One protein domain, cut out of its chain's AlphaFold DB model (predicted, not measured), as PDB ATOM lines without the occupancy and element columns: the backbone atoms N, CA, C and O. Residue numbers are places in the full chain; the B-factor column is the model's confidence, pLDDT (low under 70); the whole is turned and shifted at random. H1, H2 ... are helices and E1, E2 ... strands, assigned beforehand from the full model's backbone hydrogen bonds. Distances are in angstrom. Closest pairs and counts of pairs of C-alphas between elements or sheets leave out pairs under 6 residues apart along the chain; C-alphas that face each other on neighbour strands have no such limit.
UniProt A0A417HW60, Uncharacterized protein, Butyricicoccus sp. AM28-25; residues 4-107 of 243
ATOM      1  N   GLU A   4     -47.859 -46.411 -41.658       93.25
ATOM      2  CA  GLU A   4     -47.078 -47.525 -42.194       93.25
ATOM      3  C   GLU A   4     -46.918 -47.432 -43.718       93.25
ATOM      4  O   GLU A   4     -45.819 -47.602 -44.244       93.25
ATOM      5  N   ASN A   5     -47.975 -47.042 -44.439       93.69
ATOM      6  CA  ASN A   5     -47.889 -46.821 -45.885       93.69
ATOM      7  C   ASN A   5     -46.903 -45.695 -46.233       93.69
ATOM      8  O   ASN A   5     -46.174 -45.814 -47.215       93.69
ATOM      9  N   ILE A   6     -46.843 -44.626 -45.428       94.81
ATOM     10  CA  ILE A   6     -45.875 -43.536 -45.627       94.81
ATOM     11  C   ILE A   6     -44.448 -44.025 -45.376       94.81
ATOM     12  O   ILE A   6     -43.563 -43.753 -46.185       94.81
ATOM     13  N   LYS A   7     -44.211 -44.771 -44.289       95.31
ATOM     14  CA  LYS A   7     -42.889 -45.345 -43.990       95.31
ATOM     15  C   LYS A   7     -42.407 -46.255 -45.121       95.31
ATOM     16  O   LYS A   7     -41.261 -46.132 -45.553       95.31
ATOM     17  N   ASN A   8     -43.294 -47.089 -45.661       96.00
ATOM     18  CA  ASN A   8     -42.995 -47.949 -46.804       96.00
ATOM     19  C   ASN A   8     -42.698 -47.148 -48.079       96.00
ATOM     20  O   ASN A   8     -41.734 -47.455 -48.778       96.00
ATOM     21  N   ALA A   9     -43.454 -46.081 -48.354       95.50
ATOM     22  CA  ALA A   9     -43.188 -45.198 -49.490       95.50
ATOM     23  C   ALA A   9     -41.846 -44.455 -49.352       95.50
ATOM     24  O   ALA A   9     -41.108 -44.340 -50.325       95.50
ATOM     25  N   VAL A  10     -41.485 -44.007 -48.143       96.69
ATOM     26  CA  VAL A  10     -40.176 -43.391 -47.859       96.69
ATOM     27  C   VAL A  10     -39.036 -44.385 -48.034       96.69
ATOM     28  O   VAL A  10     -38.006 -44.029 -48.605       96.69
ATOM     29  N   LYS A  11     -39.211 -45.632 -47.587       96.25
ATOM     30  CA  LYS A  11     -38.233 -46.696 -47.825       96.25
ATOM     31  C   LYS A  11     -38.036 -46.922 -49.325       96.25
ATOM     32  O   LYS A  11     -36.918 -46.794 -49.805       96.25
ATOM     33  N   ALA A  12     -39.122 -47.125 -50.072       94.81
ATOM     34  CA  ALA A  12     -39.067 -47.309 -51.522       94.81
ATOM     35  C   ALA A  12     -38.453 -46.102 -52.252       94.81
ATOM     36  O   ALA A  12     -37.720 -46.276 -53.223       94.81
ATOM     37  N   TYR A  13     -38.721 -44.880 -51.786       95.88
ATOM     38  CA  TYR A  13     -38.068 -43.678 -52.294       95.88
ATOM     39  C   TYR A  13     -36.556 -43.726 -52.056       95.88
ATOM     40  O   TYR A  13     -35.790 -43.558 -52.999       95.88
ATOM     41  N   ASN A  14     -36.118 -43.988 -50.821       96.19
ATOM     42  CA  ASN A  14     -34.697 -44.029 -50.476       96.19
ATOM     43  C   ASN A  14     -33.941 -45.138 -51.217       96.19
ATOM     44  O   ASN A  14     -32.812 -44.898 -51.631       96.19
ATOM     45  N   ASP A  15     -34.565 -46.302 -51.417       94.31
ATOM     46  CA  ASP A  15     -33.959 -47.449 -52.103       94.31
ATOM     47  C   ASP A  15     -33.752 -47.192 -53.610       94.31
ATOM     48  O   ASP A  15     -32.846 -47.763 -54.212       94.31
ATOM     49  N   ASN A  16     -34.561 -46.318 -54.226       90.62
ATOM     50  CA  ASN A  16     -34.556 -46.090 -55.678       90.62
ATOM     51  C   ASN A  16     -34.049 -44.707 -56.111       90.62
ATOM     52  O   ASN A  16     -33.889 -44.459 -57.307       90.62
ATOM     53  N   ARG A  17     -33.821 -43.769 -55.186       84.69
ATOM     54  CA  ARG A  17     -33.543 -42.369 -55.559       84.69
ATOM     55  C   ARG A  17     -32.263 -42.195 -56.384       84.69
ATOM     56  O   ARG A  17     -32.194 -41.247 -57.158       84.69
ATOM     57  N   ASP A  18     -31.265 -43.058 -56.167       83.94
ATOM     58  CA  ASP A  18     -29.928 -42.932 -56.761       83.94
ATOM     59  C   ASP A  18     -29.901 -43.494 -58.195       83.94
ATOM     60  O   ASP A  18     -28.995 -43.192 -58.969       83.94
ATOM     61  N   THR A  19     -30.912 -44.286 -58.568       89.69
ATOM     62  CA  THR A  19     -31.084 -44.861 -59.911       89.69
ATOM     63  C   THR A  19     -32.221 -44.200 -60.696       89.69
ATOM     64  O   THR A  19     -32.244 -44.259 -61.926       89.69
ATOM     65  N   ALA A  20     -33.166 -43.547 -60.013       88.25
ATOM     66  CA  ALA A  20     -34.261 -42.814 -60.630       88.25
ATOM     67  C   ALA A  20     -33.818 -41.450 -61.190       88.25
ATOM     68  O   ALA A  20     -32.926 -40.781 -60.671       88.25
ATOM     69  N   THR A  21     -34.501 -40.983 -62.238       92.75
ATOM     70  CA  THR A  21     -34.284 -39.623 -62.750       92.75
ATOM     71  C   THR A  21     -34.755 -38.581 -61.732       92.75
ATOM     72  O   THR A  21     -35.698 -38.818 -60.972       92.75
ATOM     73  N   ALA A  22     -34.162 -37.383 -61.761       89.31
ATOM     74  CA  ALA A  22     -34.525 -36.293 -60.850       89.31
ATOM     75  C   ALA A  22     -36.040 -35.996 -60.843       89.31
ATOM     76  O   ALA A  22     -36.632 -35.796 -59.784       89.31
ATOM     77  N   THR A  23     -36.688 -36.038 -62.011       93.25
ATOM     78  CA  THR A  23     -38.138 -35.834 -62.150       93.25
ATOM     79  C   THR A  23     -38.954 -36.930 -61.464       93.25
ATOM     80  O   THR A  23     -39.967 -36.632 -60.832       93.25
ATOM     81  N   VAL A  24     -38.537 -38.195 -61.576       93.00
ATOM     82  CA  VAL A  24     -39.223 -39.324 -60.925       93.00
ATOM     83  C   VAL A  24     -39.075 -39.222 -59.409       93.00
ATOM     84  O   VAL A  24     -40.077 -39.295 -58.697       93.00
ATOM     85  N   SER A  25     -37.865 -38.946 -58.922       91.31
ATOM     86  CA  SER A  25     -37.599 -38.736 -57.495       91.31
ATOM     87  C   SER A  25     -38.405 -37.560 -56.933       91.31
ATOM     88  O   SER A  25     -39.034 -37.691 -55.884       91.31
ATOM     89  N   ALA A  26     -38.478 -36.432 -57.644       92.56
ATOM     90  CA  ALA A  26     -39.276 -35.281 -57.219       92.56
ATOM     91  C   ALA A  26     -40.777 -35.607 -57.129       92.56
ATOM     92  O   ALA A  26     -41.428 -35.242 -56.148       92.56
ATOM     93  N   LYS A  27     -41.328 -36.340 -58.109       94.94
ATOM     94  CA  LYS A  27     -42.733 -36.782 -58.091       94.94
ATOM     95  C   LYS A  27     -43.023 -37.734 -56.928       94.94
ATOM     96  O   LYS A  27     -44.033 -37.565 -56.248       94.94
ATOM     97  N   ALA A  28     -42.140 -38.701 -56.682       94.88
ATOM     98  CA  ALA A  28     -42.280 -39.636 -55.570       94.88
ATOM     99  C   ALA A  28     -42.245 -38.908 -54.217       94.88
ATOM    100  O   ALA A  28     -43.127 -39.111 -53.384       94.88
ATOM    101  N   PHE A  29     -41.291 -37.991 -54.026       95.50
ATOM    102  CA  PHE A  29     -41.204 -37.187 -52.807       95.50
ATOM    103  C   PHE A  29     -42.454 -36.320 -52.597       95.50
ATOM    104  O   PHE A  29     -43.005 -36.296 -51.500       95.50
ATOM    105  N   ALA A  30     -42.947 -35.653 -53.647       95.81
ATOM    106  CA  ALA A  30     -44.165 -34.845 -53.569       95.81
ATOM    107  C   ALA A  30     -45.403 -35.680 -53.194       95.81
ATOM    108  O   ALA A  30     -46.241 -35.229 -52.415       95.81
ATOM    109  N   SER A  31     -45.507 -36.916 -53.695       96.38
ATOM    110  CA  SER A  31     -46.586 -37.838 -53.322       96.38
ATOM    111  C   SER A  31     -46.517 -38.249 -51.844       96.38
ATOM    112  O   SER A  31     -47.547 -38.294 -51.164       96.38
ATOM    113  N   ILE A  32     -45.312 -38.486 -51.318       97.44
ATOM    114  CA  ILE A  32     -45.093 -38.760 -49.890       97.44
ATOM    115  C   ILE A  32     -45.458 -37.535 -49.043       97.44
ATOM    116  O   ILE A  32     -46.133 -37.679 -48.022       97.44
ATOM    117  N   ASP A  33     -45.045 -36.335 -49.459       97.00
ATOM    118  CA  ASP A  33     -45.371 -35.085 -48.766       97.00
ATOM    119  C   ASP A  33     -46.886 -34.857 -48.690       97.00
ATOM    120  O   ASP A  33     -47.412 -34.567 -47.614       97.00
ATOM    121  N   GLU A  34     -47.617 -35.076 -49.785       97.00
ATOM    122  CA  GLU A  34     -49.077 -34.944 -49.771       97.00
ATOM    123  C   GLU A  34     -49.739 -35.982 -48.854       97.00
ATOM    124  O   GLU A  34     -50.614 -35.647 -48.053       97.00
ATOM    125  N   SER A  35     -49.231 -37.216 -48.857       96.88
ATOM    126  CA  SER A  35     -49.679 -38.263 -47.933       96.88
ATOM    127  C   SER A  35     -49.468 -37.863 -46.464       96.88
ATOM    128  O   SER A  35     -50.343 -38.075 -45.619       96.88
ATOM    129  N   CYS A  36     -48.333 -37.229 -46.144       97.50
ATOM    130  CA  CYS A  36     -48.049 -36.700 -44.806       97.50
ATOM    131  C   CYS A  36     -49.026 -35.580 -44.411       97.50
ATOM    132  O   CYS A  36     -49.474 -35.520 -43.258       97.50
ATOM    133  N   LYS A  37     -49.387 -34.696 -45.354       96.38
ATOM    134  CA  LYS A  37     -50.393 -33.650 -45.119       96.38
ATOM    135  C   LYS A  37     -51.760 -34.252 -44.832       96.38
ATOM    136  O   LYS A  37     -52.434 -33.772 -43.922       96.38
ATOM    137  N   ASP A  38     -52.159 -35.296 -45.544       96.38
ATOM    138  CA  ASP A  38     -53.451 -35.945 -45.327       96.38
ATOM    139  C   ASP A  38     -53.542 -36.622 -43.958       96.38
ATOM    140  O   ASP A  38     -54.518 -36.394 -43.239       96.38
ATOM    141  N   ILE A  39     -52.500 -37.339 -43.527       96.00
ATOM    142  CA  ILE A  39     -52.447 -37.871 -42.155       96.00
ATOM    143  C   ILE A  39     -52.463 -36.734 -41.130       96.00
ATOM    144  O   ILE A  39     -53.205 -36.792 -40.155       96.00
ATOM    145  N   SER A  40     -51.725 -35.648 -41.364       96.81
ATOM    146  CA  SER A  40     -51.756 -34.480 -40.472       96.81
ATOM    147  C   SER A  40     -53.154 -33.864 -40.351       96.81
ATOM    148  O   SER A  40     -53.556 -33.469 -39.256       96.81
ATOM    149  N   LYS A  41     -53.912 -33.780 -41.457       96.19
ATOM    150  CA  LYS A  41     -55.304 -33.299 -41.456       96.19
ATOM    151  C   LYS A  41     -56.198 -34.233 -40.637       96.19
ATOM    152  O   LYS A  41     -57.013 -33.737 -39.859       96.19
ATOM    153  N   GLN A  42     -56.033 -35.549 -40.783       96.12
ATOM    154  CA  GLN A  42     -56.774 -36.555 -40.012       96.12
ATOM    155  C   GLN A  42     -56.451 -36.466 -38.519       96.12
ATOM    156  O   GLN A  42     -57.369 -36.316 -37.717       96.12
ATOM    157  N   ASN A  43     -55.168 -36.432 -38.152       97.19
ATOM    158  CA  ASN A  43     -54.721 -36.275 -36.767       97.19
ATOM    159  C   ASN A  43     -55.290 -35.003 -36.133       97.19
ATOM    160  O   ASN A  43     -55.803 -35.040 -35.017       97.19
ATOM    161  N   ARG A  44     -55.257 -33.877 -36.858       97.44
ATOM    162  CA  ARG A  44     -55.856 -32.619 -36.400       97.44
ATOM    163  C   ARG A  44     -57.367 -32.744 -36.205       97.44
ATOM    164  O   ARG A  44     -57.875 -32.236 -35.215       97.44
ATOM    165  N   LYS A  45     -58.082 -33.399 -37.129       97.06
ATOM    166  CA  LYS A  45     -59.532 -33.625 -37.013       97.06
ATOM    167  C   LYS A  45     -59.853 -34.448 -35.764       97.06
ATOM    168  O   LYS A  45     -60.690 -34.022 -34.980       97.06
ATOM    169  N   SER A  46     -59.149 -35.556 -35.545       97.12
ATOM    170  CA  SER A  46     -59.326 -36.391 -34.352       97.12
ATOM    171  C   SER A  46     -59.013 -35.633 -33.063       97.12
ATOM    172  O   SER A  46     -59.776 -35.716 -32.106       97.12
ATOM    173  N   ALA A  47     -57.936 -34.841 -33.044       97.69
ATOM    174  CA  ALA A  47     -57.588 -34.005 -31.898       97.69
ATOM    175  C   ALA A  47     -58.657 -32.939 -31.608       97.69
ATOM    176  O   ALA A  47     -59.001 -32.738 -30.450       97.69
ATOM    177  N   LEU A  48     -59.210 -32.290 -32.639       97.69
ATOM    178  CA  LEU A  48     -60.306 -31.329 -32.490       97.69
ATOM    179  C   LEU A  48     -61.570 -31.995 -31.943       97.69
ATOM    180  O   LEU A  48     -62.150 -31.470 -31.001       97.69
ATOM    181  N   SER A  49     -61.962 -33.154 -32.481       97.25
ATOM    182  CA  SER A  49     -63.109 -33.917 -31.973       97.25
ATOM    183  C   SER A  49     -62.930 -34.320 -30.510       97.25
ATOM    184  O   SER A  49     -63.877 -34.221 -29.742       97.25
ATOM    185  N   ALA A  50     -61.721 -34.726 -30.111       97.06
ATOM    186  CA  ALA A  50     -61.416 -35.047 -28.720       97.06
ATOM    187  C   ALA A  50     -61.439 -33.805 -27.812       97.06
ATOM    188  O   ALA A  50     -61.991 -33.864 -26.720       97.06
ATOM    189  N   LEU A  51     -60.886 -32.676 -28.275       96.81
ATOM    190  CA  LEU A  51     -60.880 -31.413 -27.534       96.81
ATOM    191  C   LEU A  51     -62.304 -30.951 -27.194       96.81
ATOM    192  O   LEU A  51     -62.557 -30.543 -26.067       96.81
ATOM    193  N   VAL A  52     -63.226 -31.012 -28.160       96.75
ATOM    194  CA  VAL A  52     -64.596 -30.482 -28.013       96.75
ATOM    195  C   VAL A  52     -65.601 -31.509 -27.488       96.75
ATOM    196  O   VAL A  52     -66.790 -31.208 -27.422       96.75
ATOM    197  N   ALA A  53     -65.142 -32.711 -27.120       93.44
ATOM    198  CA  ALA A  53     -65.997 -33.785 -26.617       93.44
ATOM    199  C   ALA A  53     -66.607 -33.473 -25.239       93.44
ATOM    200  O   ALA A  53     -67.629 -34.053 -24.880       93.44
ATOM    201  N   SER A  54     -65.990 -32.573 -24.463       88.06
ATOM    202  CA  SER A  54     -66.588 -32.084 -23.220       88.06
ATOM    203  C   SER A  54     -67.747 -31.133 -23.523       88.06
ATOM    204  O   SER A  54     -67.607 -30.208 -24.323       88.06
ATOM    205  N   GLY A  55     -68.876 -31.329 -22.838       79.00
ATOM    206  CA  GLY A  55     -69.997 -30.381 -22.835       79.00
ATOM    207  C   GLY A  55     -69.732 -29.121 -22.006       79.00
ATOM    208  O   GLY A  55     -70.512 -28.174 -22.060       79.00
ATOM    209  N   ASN A  56     -68.644 -29.090 -21.232       90.50
ATOM    210  CA  ASN A  56     -68.264 -27.931 -20.437       90.50
ATOM    211  C   ASN A  56     -67.289 -27.037 -21.216       90.50
ATOM    212  O   ASN A  56     -66.115 -27.372 -21.392       90.50
ATOM    213  N   ARG A  57     -67.771 -25.863 -21.636       93.44
ATOM    214  CA  ARG A  57     -66.996 -24.849 -22.369       93.44
ATOM    215  C   ARG A  57     -65.688 -24.473 -21.672       93.44
ATOM    216  O   ARG A  57     -64.670 -24.318 -22.344       93.44
ATOM    217  N   SER A  58     -65.703 -24.337 -20.346       92.81
ATOM    218  CA  SER A  58     -64.535 -23.911 -19.567       92.81
ATOM    219  C   SER A  58     -63.424 -24.955 -19.592       92.81
ATOM    220  O   SER A  58     -62.251 -24.595 -19.720       92.81
ATOM    221  N   ASP A  59     -63.778 -26.242 -19.591       93.75
ATOM    222  CA  ASP A  59     -62.814 -27.338 -19.733       93.75
ATOM    223  C   ASP A  59     -62.192 -27.340 -21.133       93.75
ATOM    224  O   ASP A  59     -60.970 -27.425 -21.272       93.75
ATOM    225  N   VAL A  60     -63.018 -27.176 -22.175       96.31
ATOM    226  CA  VAL A  60     -62.550 -27.113 -23.569       96.31
ATOM    227  C   VAL A  60     -61.608 -25.925 -23.775       96.31
ATOM    228  O   VAL A  60     -60.517 -26.079 -24.332       96.31
ATOM    229  N   LEU A  61     -61.997 -24.735 -23.305       96.38
ATOM    230  CA  LEU A  61     -61.187 -23.529 -23.435       96.38
ATOM    231  C   LEU A  61     -59.878 -23.656 -22.653       96.38
ATOM    232  O   LEU A  61     -58.818 -23.322 -23.184       96.38
ATOM    233  N   THR A  62     -59.928 -24.172 -21.424       94.19
ATOM    234  CA  THR A  62     -58.730 -24.377 -20.604       94.19
ATOM    235  C   THR A  62     -57.776 -25.358 -21.278       94.19
ATOM    236  O   THR A  62     -56.597 -25.040 -21.436       94.19
ATOM    237  N   ALA A  63     -58.266 -26.500 -21.766       95.69
ATOM    238  CA  ALA A  63     -57.451 -27.473 -22.489       95.69
ATOM    239  C   ALA A  63     -56.796 -26.857 -23.738       95.69
ATOM    240  O   ALA A  63     -55.592 -27.022 -23.955       95.69
ATOM    241  N   PHE A  64     -57.555 -26.089 -24.526       97.06
ATOM    242  CA  PHE A  64     -57.025 -25.358 -25.676       97.06
ATOM    243  C   PHE A  64     -55.915 -24.378 -25.265       97.06
ATOM    244  O   PHE A  64     -54.805 -24.437 -25.802       97.06
ATOM    245  N   VAL A  65     -56.183 -23.514 -24.279       94.94
ATOM    246  CA  VAL A  65     -55.240 -22.498 -23.787       94.94
ATOM    247  C   VAL A  65     -53.961 -23.138 -23.255       94.94
ATOM    248  O   VAL A  65     -52.879 -22.613 -23.520       94.94
ATOM    249  N   MET A  66     -54.047 -24.289 -22.582       93.38
ATOM    250  CA  MET A  66     -52.894 -25.046 -22.074       93.38
ATOM    251  C   MET A  66     -52.039 -25.697 -23.171       93.38
ATOM    252  O   MET A  66     -50.969 -26.222 -22.871       93.38
ATOM    253  N   GLY A  67     -52.430 -25.572 -24.443       92.56
ATOM    254  CA  GLY A  67     -51.610 -25.972 -25.585       92.56
ATOM    255  C   GLY A  67     -51.969 -27.340 -26.131       92.56
ATOM    256  O   GLY A  67     -51.076 -28.111 -26.455       92.56
ATOM    257  N   TYR A  68     -53.264 -27.643 -26.243       94.94
ATOM    258  CA  TYR A  68     -53.730 -28.899 -26.827       94.94
ATOM    259  C   TYR A  68     -53.104 -29.144 -28.210       94.94
ATOM    260  O   TYR A  68     -53.191 -28.297 -29.109       94.94
ATOM    261  N   THR A  69     -52.468 -30.303 -28.389       96.56
ATOM    262  CA  THR A  69     -51.670 -30.610 -29.583       96.56
ATOM    263  C   THR A  69     -52.246 -31.735 -30.430       96.56
ATOM    264  O   THR A  69     -52.973 -32.599 -29.949       96.56
ATOM    265  N   TYR A  70     -51.821 -31.780 -31.689       97.00
ATOM    266  CA  TYR A  70     -51.900 -32.955 -32.550       97.00
ATOM    267  C   TYR A  70     -50.515 -33.279 -33.123       97.00
ATOM    268  O   TYR A  70     -49.663 -32.395 -33.248       97.00
ATOM    269  N   ASN A  71     -50.296 -34.530 -33.525       96.31
ATOM    270  CA  ASN A  71     -49.064 -34.914 -34.211       96.31
ATOM    271  C   ASN A  71     -49.160 -34.541 -35.690       96.31
ATOM    272  O   ASN A  71     -49.903 -35.158 -36.459       96.31
ATOM    273  N   ARG A  72     -48.401 -33.523 -36.098       96.75
ATOM    274  CA  ARG A  72     -48.196 -33.206 -37.508       96.75
ATOM    275  C   ARG A  72     -47.140 -34.145 -38.075       96.75
ATOM    276  O   ARG A  72     -46.043 -34.234 -37.534       96.75
ATOM    277  N   VAL A  73     -47.461 -34.782 -39.190       97.19
ATOM    278  CA  VAL A  73     -46.553 -35.645 -39.945       97.19
ATOM    279  C   VAL A  73     -45.959 -34.849 -41.104       97.19
ATOM    280  O   VAL A  73     -46.651 -34.091 -41.784       97.19
ATOM    281  N   SER A  74     -44.663 -35.006 -41.332       96.75
ATOM    282  CA  SER A  74     -43.954 -34.400 -42.459       96.75
ATOM    283  C   SER A  74     -42.852 -35.323 -42.953       96.75
ATOM    284  O   SER A  74     -42.368 -36.168 -42.203       96.75
ATOM    285  N   VAL A  75     -42.435 -35.141 -44.201       96.75
ATOM    286  CA  VAL A  75     -41.231 -35.768 -44.745       96.75
ATOM    287  C   VAL A  75     -40.168 -34.692 -44.944       96.75
ATOM    288  O   VAL A  75     -40.459 -33.592 -45.414       96.75
ATOM    289  N   LYS A  76     -38.930 -34.987 -44.556       94.56
ATOM    290  CA  LYS A  76     -37.781 -34.103 -44.770       94.56
ATOM    291  C   LYS A  76     -36.588 -34.899 -45.261       94.56
ATOM    292  O   LYS A  76     -36.480 -36.090 -44.984       94.56
ATOM    293  N   ILE A  77     -35.685 -34.224 -45.959       93.94
ATOM    294  CA  ILE A  77     -34.367 -34.772 -46.252       93.94
ATOM    295  C   ILE A  77     -33.480 -34.520 -45.037       93.94
ATOM    296  O   ILE A  77     -33.289 -33.376 -44.617       93.94
ATOM    297  N   ASP A  78     -32.996 -35.601 -44.444       93.31
ATOM    298  CA  ASP A  78     -31.989 -35.563 -43.402       93.31
ATOM    299  C   ASP A  78     -30.669 -35.037 -43.979       93.31
ATOM    300  O   ASP A  78     -30.240 -35.465 -45.049       93.31
ATOM    301  N   LYS A  79     -30.052 -34.066 -43.304       91.06
ATOM    302  CA  LYS A  79     -28.888 -33.357 -43.852       91.06
ATOM    303  C   LYS A  79     -27.617 -34.198 -43.817       91.06
ATOM    304  O   LYS A  79     -26.778 -34.027 -44.694       91.06
ATOM    305  N   ASP A  80     -27.502 -35.087 -42.836       92.44
ATOM    306  CA  ASP A  80     -26.278 -35.848 -42.590       92.44
ATOM    307  C   ASP A  80     -26.224 -37.088 -43.485       92.44
ATOM    308  O   ASP A  80     -25.195 -37.413 -44.072       92.44
ATOM    309  N   THR A  81     -27.361 -37.764 -43.646       91.00
ATOM    310  CA  THR A  81     -27.473 -38.976 -44.471       91.00
ATOM    311  C   THR A  81     -27.958 -38.698 -45.894       91.00
ATOM    312  O   THR A  81     -27.919 -39.575 -46.762       91.00
ATOM    313  N   GLY A  82     -28.498 -37.503 -46.138       89.88
ATOM    314  CA  GLY A  82     -29.202 -37.149 -47.363       89.88
ATOM    315  C   GLY A  82     -30.522 -37.898 -47.558       89.88
ATOM    316  O   GLY A  82     -31.148 -37.708 -48.596       89.88
ATOM    317  N   LYS A  83     -30.942 -38.799 -46.655       93.94
ATOM    318  CA  LYS A  83     -32.118 -39.681 -46.821       93.94
ATOM    319  C   LYS A  83     -33.420 -38.983 -46.456       93.94
ATOM    320  O   LYS A  83     -33.456 -38.136 -45.569       93.94
ATOM    321  N   ALA A  84     -34.511 -39.357 -47.121       95.62
ATOM    322  CA  ALA A  84     -35.836 -38.933 -46.696       95.62
ATOM    323  C   ALA A  84     -36.202 -39.632 -45.383       95.62
ATOM    324  O   ALA A  84     -36.052 -40.849 -45.253       95.62
ATOM    325  N   VAL A  85     -36.707 -38.860 -44.427       95.88
ATOM    326  CA  VAL A  85     -37.171 -39.331 -43.123       95.88
ATOM    327  C   VAL A  85     -38.537 -38.736 -42.815       95.88
ATOM    328  O   VAL A  85     -38.813 -37.575 -43.131       95.88
ATOM    329  N   VAL A  86     -39.395 -39.537 -42.187       96.06
ATOM    330  CA  VAL A  86     -40.677 -39.061 -41.663       96.06
ATOM    331  C   VAL A  86     -40.445 -38.468 -40.278       96.06
ATOM    332  O   VAL A  86     -39.763 -39.067 -39.451       96.06
ATOM    333  N   ALA A  87     -41.014 -37.297 -40.025       93.88
ATOM    334  CA  ALA A  87     -40.978 -36.627 -38.738       93.88
ATOM    335  C   ALA A  87     -42.402 -36.387 -38.229       93.88
ATOM    336  O   ALA A  87     -43.243 -35.839 -38.947       93.88
ATOM    337  N   GLU A  88     -42.636 -36.756 -36.972       94.75
ATOM    338  CA  GLU A  88     -43.830 -36.393 -36.216       94.75
ATOM    339  C   GLU A  88     -43.487 -35.240 -35.274       94.75
ATOM    340  O   GLU A  88     -42.485 -35.273 -34.563       94.75
ATOM    341  N   THR A  89     -44.279 -34.174 -35.309       95.38
ATOM    342  CA  THR A  89     -44.054 -32.970 -34.506       95.38
ATOM    343  C   THR A  89     -45.338 -32.601 -33.771       95.38
ATOM    344  O   THR A  89     -46.328 -32.260 -34.435       95.38
ATOM    345  N   PRO A  90     -45.344 -32.621 -32.425       96.44
ATOM    346  CA  PRO A  90     -46.443 -32.071 -31.646       96.44
ATOM    347  C   PRO A  90     -46.677 -30.612 -32.039       96.44
ATOM    348  O   PRO A  90     -45.771 -29.781 -32.001       96.44
ATOM    349  N   THR A  91     -47.889 -30.314 -32.488       95.44
ATOM    350  CA  THR A  91     -48.279 -28.997 -32.993       95.44
ATOM    351  C   THR A  91     -49.539 -28.550 -32.266       95.44
ATOM    352  O   THR A  91     -50.538 -29.266 -32.278       95.44
ATOM    353  N   GLU A  92     -49.502 -27.373 -31.638       95.69
ATOM    354  CA  GLU A  92     -50.676 -26.778 -30.985       95.69
ATOM    355  C   GLU A  92     -51.796 -26.510 -32.002       95.69
ATOM    356  O   GLU A  92     -51.554 -26.119 -33.151       95.69
ATOM    357  N   LEU A  93     -53.042 -26.708 -31.574       96.25
ATOM    358  CA  LEU A  93     -54.206 -26.339 -32.368       96.25
ATOM    359  C   LEU A  93     -54.288 -24.819 -32.547       96.25
ATOM    360  O   LEU A  93     -53.975 -24.035 -31.656       96.25
ATOM    361  N   GLN A  94     -54.753 -24.397 -33.720       95.38
ATOM    362  CA  GLN A  94     -55.011 -22.985 -33.991       95.38
ATOM    363  C   GLN A  94     -56.426 -22.609 -33.553       95.38
ATOM    364  O   GLN A  94     -57.365 -23.371 -33.796       95.38
ATOM    365  N   TRP A  95     -56.583 -21.399 -33.012       96.56
ATOM    366  CA  TRP A  95     -57.856 -20.868 -32.517       96.56
ATOM    367  C   TRP A  95     -59.006 -21.004 -33.514       96.56
ATOM    368  O   TRP A  95     -60.038 -21.578 -33.185       96.56
ATOM    369  N   LYS A  96     -58.799 -20.584 -34.769       94.94
ATOM    370  CA  LYS A  96     -59.822 -20.680 -35.822       94.94
ATOM    371  C   LYS A  96     -60.372 -22.097 -36.016       94.94
ATOM    372  O   LYS A  96     -61.550 -22.258 -36.309       94.94
ATOM    373  N   HIS A  97     -59.534 -23.123 -35.843       96.25
ATOM    374  CA  HIS A  97     -59.965 -24.512 -35.964       96.25
ATOM    375  C   HIS A  97     -60.673 -24.997 -34.697       96.25
ATOM    376  O   HIS A  97     -61.686 -25.676 -34.814       96.25
ATOM    377  N   ALA A  98     -60.167 -24.638 -33.513       96.56
ATOM    378  CA  ALA A  98     -60.783 -25.002 -32.235       96.56
ATOM    379  C   ALA A  98     -62.169 -24.363 -32.072       96.56
ATOM    380  O   ALA A  98     -63.140 -25.070 -31.822       96.56
ATOM    381  N   ASN A  99     -62.283 -23.053 -32.314       96.00
ATOM    382  CA  ASN A  99     -63.551 -22.331 -32.238       96.00
ATOM    383  C   ASN A  99     -64.575 -22.862 -33.252       96.00
ATOM    384  O   ASN A  99     -65.734 -23.058 -32.906       96.00
ATOM    385  N   LYS A 100     -64.146 -23.160 -34.491       96.25
ATOM    386  CA  LYS A 100     -65.030 -23.779 -35.486       96.25
ATOM    387  C   LYS A 100     -65.484 -25.178 -35.063       96.25
ATOM    388  O   LYS A 100     -66.665 -25.476 -35.173       96.25
ATOM    389  N   ALA A 101     -64.568 -26.025 -34.594       96.88
ATOM    390  CA  ALA A 101     -64.916 -27.377 -34.163       96.88
ATOM    391  C   ALA A 101     -65.897 -27.365 -32.984       96.88
ATOM    392  O   ALA A 101     -66.780 -28.212 -32.929       96.88
ATOM    393  N   TYR A 102     -65.759 -26.398 -32.074       96.50
ATOM    394  CA  TYR A 102     -66.691 -26.225 -30.967       96.50
ATOM    395  C   TYR A 102     -68.075 -25.806 -31.470       96.50
ATOM    396  O   TYR A 102     -69.055 -26.463 -31.147       96.50
ATOM    397  N   ALA A 103     -68.153 -24.793 -32.339       95.50
ATOM    398  CA  ALA A 103     -69.416 -24.372 -32.942       95.50
ATOM    399  C   ALA A 103     -70.108 -25.507 -33.718       95.50
ATOM    400  O   ALA A 103     -71.316 -25.682 -33.597       95.50
ATOM    401  N   ASP A 104     -69.350 -26.307 -34.474       95.94
ATOM    402  CA  ASP A 104     -69.889 -27.449 -35.224       95.94
ATOM    403  C   ASP A 104     -70.420 -28.566 -34.291       95.94
ATOM    404  O   ASP A 104     -71.317 -29.306 -34.685       95.94
ATOM    405  N   ALA A 105     -69.872 -28.708 -33.077       95.44
ATOM    406  CA  ALA A 105     -70.261 -29.734 -32.104       95.44
ATOM    407  C   ALA A 105     -71.348 -29.280 -31.111       95.44
ATOM    408  O   ALA A 105     -72.004 -30.128 -30.511       95.44
ATOM    409  N   HIS A 106     -71.528 -27.967 -30.940       93.38
ATOM    410  CA  HIS A 106     -72.378 -27.355 -29.912       93.38
ATOM    411  C   HIS A 106     -73.338 -26.317 -30.518       93.38
ATOM    412  O   HIS A 106     -73.395 -25.174 -30.066       93.38
ATOM    413  N   ASP A 107     -74.053 -26.693 -31.582       91.44
ATOM    414  CA  ASP A 107     -75.157 -25.929 -32.194       91.44
ATOM    415  C   ASP A 107     -74.847 -24.451 -32.513       91.44
ATOM    416  O   ASP A 107     -75.672 -23.552 -32.340       91.44
TER     417      ASP A 107
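What this domain is: This is residues 4 to 107 of the 243 residues of an uncharacterized protein of Butyricicoccus sp. AM28-25 (UniProt A0A417HW60). A rod is built along one long helix, H2: the helix H1 folds back beside its first part, the two-stranded hairpin E1 and E2 runs alongside it, and the short helices H3 and H4 pack at its far end. Residues 18 to 23, of which 22 to 23 belong to H2, stick out at the other end. The printed part has 104 residues, with four named helices and two named strands that follow each other along the chain as H1, H2, H3, E1, E2, H4; the sheet, E1 - E2, is antiparallel and the class is mixed, helices and strands. It is loose, with a radius of gyration of the C-alphas of 17.9 A, and spans 57 by 26 by 21 A.

Where its parts are: H1, residues 4 to 16, begins at C-alpha 4 (-47.078, -47.525, -42.194) and is 18.5 A long. H2, residues 22 to 51, is 42.8 A long. H3 is residues 57 to 65. E1, residues 69 to 77, is 24.4 A long, and E2, residues 84 to 92, 24.8 A. H4, residues 95 to 105, ends at C-alpha 105 (-70.261, -29.734, -32.104).

How they stand to each other: H2, the hub, touches H1 in a hairpin, at a shallow tilt of 16 degrees, opposite ways; their closest C-alphas, Ile 6 and Ile 32, are 6.4 A apart. The closest C-alphas of H2 and E1, Ser 40 and Arg 72, are 4.8 A apart. In the hairpin E1 and E2, N 72 and O 89 are within hydrogen-bond range at 2.9 A. H2 and H3, a hairpin, only just touch, with 3 pairs of C-alphas within 8 A, the closest Leu 51 and Val 60 at 6.1 A. H2 touches H4 with residues 48 to 51 alone, the closest C-alphas being Leu 48 and Ala 101, 6.3 A, at a steep tilt of 57 degrees. In H1, H2, H3 and H4 every O i to N i+4 pair is within hydrogen-bond range.

The domain as a whole: The C-alphas farthest apart, Thr 19 and Asn 56, are 56.8 A apart. The printed part has no cut and no long link. No printed residue is under 70 in pLDDT.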